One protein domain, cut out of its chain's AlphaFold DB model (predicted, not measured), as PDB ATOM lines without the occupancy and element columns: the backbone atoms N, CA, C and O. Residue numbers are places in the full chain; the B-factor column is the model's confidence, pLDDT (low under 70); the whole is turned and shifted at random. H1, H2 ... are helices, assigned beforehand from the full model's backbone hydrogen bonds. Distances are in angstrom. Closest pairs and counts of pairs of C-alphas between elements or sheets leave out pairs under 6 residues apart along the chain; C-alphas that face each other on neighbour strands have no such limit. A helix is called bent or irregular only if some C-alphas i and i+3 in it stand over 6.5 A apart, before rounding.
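What this domain is: This is residues 154 to 207 of the 295 residues of the protein "EamA domain-containing protein" of Triticum turgidum subsp. durum (UniProt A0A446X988). A long helical hairpin: two long helices, H1 and H2, run side by side in opposite ways, joined by a tight turn at one end. It is loosely closed: H1 has a kink of 53 degrees near residue 170, and between the helices the middle is open, with few contacts. The printed part has 54 residues with two named helices, H1 then H2, and no named strand; the class is all helix. The whole is loose, with a radius of gyration of the C-alphas of 13.4 A, and a rod in outline, spanning 43 by 19 by 8 A.

How they stand to each other: H1, residues 155 to 177, and H2, residues 181 to 207, form a helical hairpin. They touch, with 6 pairs of C-alphas within 8 A; the closest are the C-alphas of Pro 155 and Ser 202, 6.4 A apart. Their lines stand at a shallow tilt of 10 degrees, opposite ways, and their centres are 12.7 A apart. Residues 164 to 173 of H1 and 188 to 194 of H2 stand free. So do residues 175 to 182, of which 175 to 177 belong to H1. In H2 every O i to N i+4 pair is within hydrogen-bond range; in H1 15 of 19 are.

Where its parts are: H1 begins at C-alpha 155 (-87.960, 71.009, -67.428) and measures 31.8 A from first to last C-alpha. H1 is irregular, but only just: C-alphas 169 and 172 are 6.7 A apart. H2 begins at C-alpha 181 (-62.479, 60.095, -85.779), measures 39.0 A and ends at C-alpha 207 (-94.434, 61.402, -63.480).

The domain as a whole: The two C-alphas farthest apart are those of Arg 179 and Thr 207, at 42.8 A. The printed part has no cut, and the link from H1 to H2 is tight, with 3 residues. The mean pLDDT of the printed part is 81.4; residues 204 to 207 are under 70.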
ATOM      1  N   ASP A 154     -89.934  75.424 -67.782       79.56
ATOM      2  CA  ASP A 154     -90.212  74.059 -68.225       79.56
ATOM      3  C   ASP A 154     -88.953  73.168 -68.128       79.56
ATOM      4  O   ASP A 154     -87.848  73.592 -68.505       79.56
ATOM      5  N   PRO A 155     -89.091  71.908 -67.673       72.88
ATOM      6  CA  PRO A 155     -87.960  71.009 -67.428       72.88
ATOM      7  C   PRO A 155     -87.128  70.721 -68.687       72.88
ATOM      8  O   PRO A 155     -85.910  70.544 -68.597       72.88
ATOM      9  N   ASP A 156     -87.754  70.729 -69.865       78.31
ATOM     10  CA  ASP A 156     -87.066  70.550 -71.148       78.31
ATOM     11  C   ASP A 156     -86.165  71.743 -71.496       78.31
ATOM     12  O   ASP A 156     -85.004  71.558 -71.872       78.31
ATOM     13  N   LEU A 157     -86.647  72.976 -71.300       81.62
ATOM     14  CA  LEU A 157     -85.865  74.189 -71.561       81.62
ATOM     15  C   LEU A 157     -84.660  74.288 -70.623       81.62
ATOM     16  O   LEU A 157     -83.549  74.610 -71.058       81.62
ATOM     17  N   PHE A 158     -84.851  73.947 -69.349       81.50
ATOM     18  CA  PHE A 158     -83.767  73.920 -68.372       81.50
ATOM     19  C   PHE A 158     -82.651  72.935 -68.772       81.50
ATOM     20  O   PHE A 158     -81.460  73.265 -68.693       81.50
ATOM     21  N   ASN A 159     -83.013  71.749 -69.271       81.56
ATOM     22  CA  ASN A 159     -82.047  70.759 -69.749       81.56
ATOM     23  C   ASN A 159     -81.267  71.256 -70.975       81.56
ATOM     24  O   ASN A 159     -80.041  71.121 -71.009       81.56
ATOM     25  N   ILE A 160     -81.935  71.886 -71.947       84.25
ATOM     26  CA  ILE A 160     -81.281  72.443 -73.144       84.25
ATOM     27  C   ILE A 160     -80.232  73.493 -72.757       84.25
ATOM     28  O   ILE A 160     -79.098  73.447 -73.248       84.25
ATOM     29  N   ILE A 161     -80.563  74.405 -71.840       86.19
ATOM     30  CA  ILE A 161     -79.625  75.431 -71.358       86.19
ATOM     31  C   ILE A 161     -78.421  74.775 -70.675       86.19
ATOM     32  O   ILE A 161     -77.275  75.113 -70.980       86.19
ATOM     33  N   ARG A 162     -78.657  73.791 -69.798       84.88
ATOM     34  CA  ARG A 162     -77.597  73.051 -69.095       84.88
ATOM     35  C   ARG A 162     -76.629  72.380 -70.072       84.88
ATOM     36  O   ARG A 162     -75.415  72.513 -69.911       84.88
ATOM     37  N   PHE A 163     -77.145  71.694 -71.092       84.56
ATOM     38  CA  PHE A 163     -76.316  71.064 -72.120       84.56
ATOM     39  C   PHE A 163     -75.574  72.084 -72.984       84.56
ATOM     40  O   PHE A 163     -74.413  71.863 -73.319       84.56
ATOM     41  N   THR A 164     -76.194  73.225 -73.284       88.00
ATOM     42  CA  THR A 164     -75.559  74.308 -74.046       88.00
ATOM     43  C   THR A 164     -74.375  74.897 -73.281       88.00
ATOM     44  O   THR A 164     -73.280  75.013 -73.831       88.00
ATOM     45  N   ILE A 165     -74.548  75.194 -71.988       87.75
ATOM     46  CA  ILE A 165     -73.464  75.680 -71.121       87.75
ATOM     47  C   ILE A 165     -72.354  74.634 -71.008       87.75
ATOM     48  O   ILE A 165     -71.173  74.980 -71.065       87.75
ATOM     49  N   ALA A 166     -72.716  73.352 -70.890       85.31
ATOM     50  CA  ALA A 166     -71.748  72.264 -70.869       85.31
ATOM     51  C   ALA A 166     -70.983  72.146 -72.196       85.31
ATOM     52  O   ALA A 166     -69.790  71.866 -72.168       85.31
ATOM     53  N   ALA A 167     -71.614  72.400 -73.346       86.06
ATOM     54  CA  ALA A 167     -70.984  72.278 -74.658       86.06
ATOM     55  C   ALA A 167     -69.890  73.333 -74.907       86.06
ATOM     56  O   ALA A 167     -68.853  72.993 -75.474       86.06
ATOM     57  N   ILE A 168     -70.072  74.579 -74.445       88.50
ATOM     58  CA  ILE A 168     -69.138  75.709 -74.653       88.50
ATOM     59  C   ILE A 168     -67.662  75.350 -74.361       88.50
ATOM     60  O   ILE A 168     -66.822  75.544 -75.245       88.50
ATOM     61  N   PRO A 169     -67.294  74.812 -73.180       85.62
ATOM     62  CA  PRO A 169     -65.908  74.439 -72.889       85.62
ATOM     63  C   PRO A 169     -65.409  73.235 -73.703       85.62
ATOM     64  O   PRO A 169     -64.200  73.097 -73.898       85.62
ATOM     65  N   PHE A 170     -66.306  72.377 -74.198       81.44
ATOM     66  CA  PHE A 170     -65.936  71.231 -75.027       81.44
ATOM     67  C   PHE A 170     -65.702  71.599 -76.496       81.44
ATOM     68  O   PHE A 170     -64.934  70.899 -77.150       81.44
ATOM     69  N   VAL A 171     -66.251  72.709 -77.007       85.31
ATOM     70  CA  VAL A 171     -66.039  73.166 -78.398       85.31
ATOM     71  C   VAL A 171     -64.550  73.246 -78.796       85.31
ATOM     72  O   VAL A 171     -64.172  72.598 -79.775       85.31
ATOM     73  N   PRO A 172     -63.652  73.954 -78.073       82.62
ATOM     74  CA  PRO A 172     -62.241  74.042 -78.468       82.62
ATOM     75  C   PRO A 172     -61.491  72.708 -78.335       82.62
ATOM     76  O   PRO A 172     -60.518  72.464 -79.053       82.62
ATOM     77  N   PHE A 173     -61.929  71.836 -77.424       79.81
ATOM     78  CA  PHE A 173     -61.337  70.513 -77.240       79.81
ATOM     79  C   PHE A 173     -61.761  69.554 -78.356       79.81
ATOM     80  O   PHE A 173     -60.924  68.827 -78.892       79.81
ATOM     81  N   LEU A 174     -63.030  69.621 -78.765       79.62
ATOM     82  CA  LEU A 174     -63.574  68.855 -79.875       79.62
ATOM     83  C   LEU A 174     -62.842  69.208 -81.165       79.62
ATOM     84  O   LEU A 174     -62.296  68.308 -81.789       79.62
ATOM     85  N   LEU A 175     -62.700  70.502 -81.490       79.25
ATOM     86  CA  LEU A 175     -61.966  70.981 -82.674       79.25
ATOM     87  C   LEU A 175     -60.527  70.448 -82.753       79.25
ATOM     88  O   LEU A 175     -60.019  70.171 -83.838       79.25
ATOM     89  N   LYS A 176     -59.868  70.267 -81.604       78.50
ATOM     90  CA  LYS A 176     -58.519  69.690 -81.529       78.50
ATOM     91  C   LYS A 176     -58.516  68.167 -81.694       78.50
ATOM     92  O   LYS A 176     -57.562  67.621 -82.242       78.50
ATOM     93  N   SER A 177     -59.573  67.503 -81.231       74.75
ATOM     94  CA  SER A 177     -59.751  66.051 -81.280       74.75
ATOM     95  C   SER A 177     -60.421  65.542 -82.561       74.75
ATOM     96  O   SER A 177     -60.403  64.336 -82.789       74.75
ATOM     97  N   LEU A 178     -60.946  66.420 -83.429       74.00
ATOM     98  CA  LEU A 178     -61.517  66.051 -84.737       74.00
ATOM     99  C   LEU A 178     -60.521  65.320 -85.653       74.00
ATOM    100  O   LEU A 178     -60.921  64.708 -86.638       74.00
ATOM    101  N   ARG A 179     -59.223  65.381 -85.336       77.00
ATOM    102  CA  ARG A 179     -58.172  64.657 -86.054       77.00
ATOM    103  C   ARG A 179     -58.252  63.137 -85.844       77.00
ATOM    104  O   ARG A 179     -57.821  62.406 -86.726       77.00
ATOM    105  N   ASP A 180     -58.845  62.683 -84.737       84.19
ATOM    106  CA  ASP A 180     -59.083  61.268 -84.436       84.19
ATOM    107  C   ASP A 180     -60.584  60.953 -84.448       84.19
ATOM    108  O   ASP A 180     -61.296  61.111 -83.451       84.19
ATOM    109  N   MET A 181     -61.065  60.440 -85.582       82.06
ATOM    110  CA  MET A 181     -62.479  60.095 -85.779       82.06
ATOM    111  C   MET A 181     -62.982  59.048 -84.773       82.06
ATOM    112  O   MET A 181     -64.142  59.080 -84.371       82.06
ATOM    113  N   GLN A 182     -62.111  58.143 -84.315       84.31
ATOM    114  CA  GLN A 182     -62.470  57.150 -83.299       84.31
ATOM    115  C   GLN A 182     -62.836  57.798 -81.958       84.31
ATOM    116  O   GLN A 182     -63.789  57.367 -81.315       84.31
ATOM    117  N   VAL A 183     -62.120  58.848 -81.545       84.50
ATOM    118  CA  VAL A 183     -62.403  59.556 -80.286       84.50
ATOM    119  C   VAL A 183     -63.730  60.304 -80.391       84.50
ATOM    120  O   VAL A 183     -64.526  60.279 -79.455       84.50
ATOM    121  N   VAL A 184     -63.999  60.908 -81.552       84.75
ATOM    122  CA  VAL A 184     -65.274  61.580 -81.824       84.75
ATOM    123  C   VAL A 184     -66.430  60.583 -81.806       84.75
ATOM    124  O   VAL A 184     -67.417  60.830 -81.124       84.75
ATOM    125  N   LEU A 185     -66.301  59.433 -82.476       87.00
ATOM    126  CA  LEU A 185     -67.365  58.429 -82.537       87.00
ATOM    127  C   LEU A 185     -67.714  57.876 -81.147       87.00
ATOM    128  O   LEU A 185     -68.889  57.781 -80.806       87.00
ATOM    129  N   ARG A 186     -66.704  57.596 -80.312       86.38
ATOM    130  CA  ARG A 186     -66.905  57.177 -78.912       86.38
ATOM    131  C   ARG A 186     -67.527  58.277 -78.055       86.38
ATOM    132  O   ARG A 186     -68.359  57.992 -77.200       86.38
ATOM    133  N   GLY A 187     -67.139  59.532 -78.282       86.38
ATOM    134  CA  GLY A 187     -67.729  60.683 -77.602       86.38
ATOM    135  C   GLY A 187     -69.199  60.894 -77.971       86.38
ATOM    136  O   GLY A 187     -70.010  61.166 -77.091       86.38
ATOM    137  N   VAL A 188     -69.550  60.723 -79.247       86.75
ATOM    138  CA  VAL A 188     -70.936  60.803 -79.732       86.75
ATOM    139  C   VAL A 188     -71.769  59.652 -79.181       86.75
ATOM    140  O   VAL A 188     -72.854  59.902 -78.673       86.75
ATOM    141  N   GLU A 189     -71.251  58.420 -79.209       90.44
ATOM    142  CA  GLU A 189     -71.903  57.251 -78.605       90.44
ATOM    143  C   GLU A 189     -72.244  57.522 -77.129       90.44
ATOM    144  O   GLU A 189     -73.401  57.409 -76.729       90.44
ATOM    145  N   LEU A 190     -71.269  57.985 -76.338       87.69
ATOM    146  CA  LEU A 190     -71.481  58.353 -74.936       87.69
ATOM    147  C   LEU A 190     -72.488  59.507 -74.781       87.69
ATOM    148  O   LEU A 190     -73.340  59.469 -73.896       87.69
ATOM    149  N   GLY A 191     -72.403  60.526 -75.637       86.56
ATOM    150  CA  GLY A 191     -73.312  61.670 -75.630       86.56
ATOM    151  C   GLY A 191     -74.764  61.264 -75.872       86.56
ATOM    152  O   GLY A 191     -75.639  61.694 -75.128       86.56
ATOM    153  N   VAL A 192     -75.012  60.378 -76.842       88.44
ATOM    154  CA  VAL A 192     -76.350  59.838 -77.135       88.44
ATOM    155  C   VAL A 192     -76.917  59.110 -75.918       88.44
ATOM    156  O   VAL A 192     -78.057  59.373 -75.533       88.44
ATOM    157  N   TRP A 193     -76.121  58.259 -75.263       89.31
ATOM    158  CA  TRP A 193     -76.540  57.582 -74.031       89.31
ATOM    159  C   TRP A 193     -76.887  58.568 -72.909       89.31
ATOM    160  O   TRP A 193     -77.897  58.398 -72.227       89.31
ATOM    161  N   VAL A 194     -76.091  59.628 -72.734       85.44
ATOM    162  CA  VAL A 194     -76.338  60.657 -71.711       85.44
ATOM    163  C   VAL A 194     -77.598  61.466 -72.020       85.44
ATOM    164  O   VAL A 194     -78.406  61.692 -71.121       85.44
ATOM    165  N   THR A 195     -77.807  61.885 -73.269       83.75
ATOM    166  CA  THR A 195     -79.020  62.612 -73.666       83.75
ATOM    167  C   THR A 195     -80.264  61.746 -73.489       83.75
ATOM    168  O   THR A 195     -81.260  62.230 -72.958       83.75
ATOM    169  N   LEU A 196     -80.199  60.460 -73.843       85.88
ATOM    170  CA  LEU A 196     -81.301  59.522 -73.632       85.88
ATOM    171  C   LEU A 196     -81.622  59.339 -72.141       85.88
ATOM    172  O   LEU A 196     -82.792  59.338 -71.756       85.88
ATOM    173  N   ALA A 197     -80.597  59.244 -71.290       83.88
ATOM    174  CA  ALA A 197     -80.778  59.192 -69.843       83.88
ATOM    175  C   ALA A 197     -81.453  60.465 -69.308       83.88
ATOM    176  O   ALA A 197     -82.382  60.371 -68.510       83.88
ATOM    177  N   TYR A 198     -81.049  61.646 -69.785       79.31
ATOM    178  CA  TYR A 198     -81.650  62.922 -69.384       79.31
ATOM    179  C   TYR A 198     -83.084  63.112 -69.892       79.31
ATOM    180  O   TYR A 198     -83.910  63.639 -69.155       79.31
ATOM    181  N   LEU A 199     -83.404  62.650 -71.103       80.06
ATOM    182  CA  LEU A 199     -84.777  62.619 -71.624       80.06
ATOM    183  C   LEU A 199     -85.661  61.688 -70.788       80.06
ATOM    184  O   LEU A 199     -86.771  62.034 -70.400       80.06
ATOM    185  N   THR A 200     -85.142  60.512 -70.437       78.69
ATOM    186  CA  THR A 200     -85.847  59.588 -69.538       78.69
ATOM    187  C   THR A 200     -86.037  60.222 -68.156       78.69
ATOM    188  O   THR A 200     -87.089  60.075 -67.537       78.69
ATOM    189  N   GLN A 201     -85.043  60.978 -67.685       74.00
ATOM    190  CA  GLN A 201     -85.104  61.700 -66.420       74.00
ATOM    191  C   GLN A 201     -86.109  62.860 -66.447       74.00
ATOM    192  O   GLN A 201     -86.785  63.066 -65.441       74.00
ATOM    193  N   SER A 202     -86.251  63.592 -67.559       72.75
ATOM    194  CA  SER A 202     -87.242  64.671 -67.676       72.75
ATOM    195  C   SER A 202     -88.670  64.126 -67.657       72.75
ATOM    196  O   SER A 202     -89.503  64.638 -66.913       72.75
ATOM    197  N   ILE A 203     -88.928  63.017 -68.358       73.62
ATOM    198  CA  ILE A 203     -90.213  62.297 -68.299       73.62
ATOM    199  C   ILE A 203     -90.466  61.759 -66.884       73.62
ATOM    200  O   ILE A 203     -91.572  61.875 -66.346       73.62
ATOM    201  N   GLY A 204     -89.428  61.202 -66.253       67.00
ATOM    202  CA  GLY A 204     -89.477  60.745 -64.868       67.00
ATOM    203  C   GLY A 204     -89.857  61.866 -63.906       67.00
ATOM    204  O   GLY A 204     -90.592  61.633 -62.963       67.00
ATOM    205  N   LEU A 205     -89.442  63.101 -64.165       64.81
ATOM    206  CA  LEU A 205     -89.740  64.232 -63.294       64.81
ATOM    207  C   LEU A 205     -91.200  64.685 -63.322       64.81
ATOM    208  O   LEU A 205     -91.721  65.119 -62.302       64.81
ATOM    209  N   VAL A 206     -91.857  64.564 -64.475       66.38
ATOM    210  CA  VAL A 206     -93.282  64.902 -64.628       66.38
ATOM    211  C   VAL A 206     -94.177  63.811 -64.022       66.38
ATOM    212  O   VAL A 206     -95.325  64.066 -63.671       66.38
ATOM    213  N   THR A 207     -93.658  62.589 -63.879       64.69
ATOM    214  CA  THR A 207     -94.434  61.402 -63.480       64.69
ATOM    215  C   THR A 207     -94.077  60.839 -62.097       64.69
ATOM    216  O   THR A 207     -94.839  60.038 -61.548       64.69
TER     217      THR A 207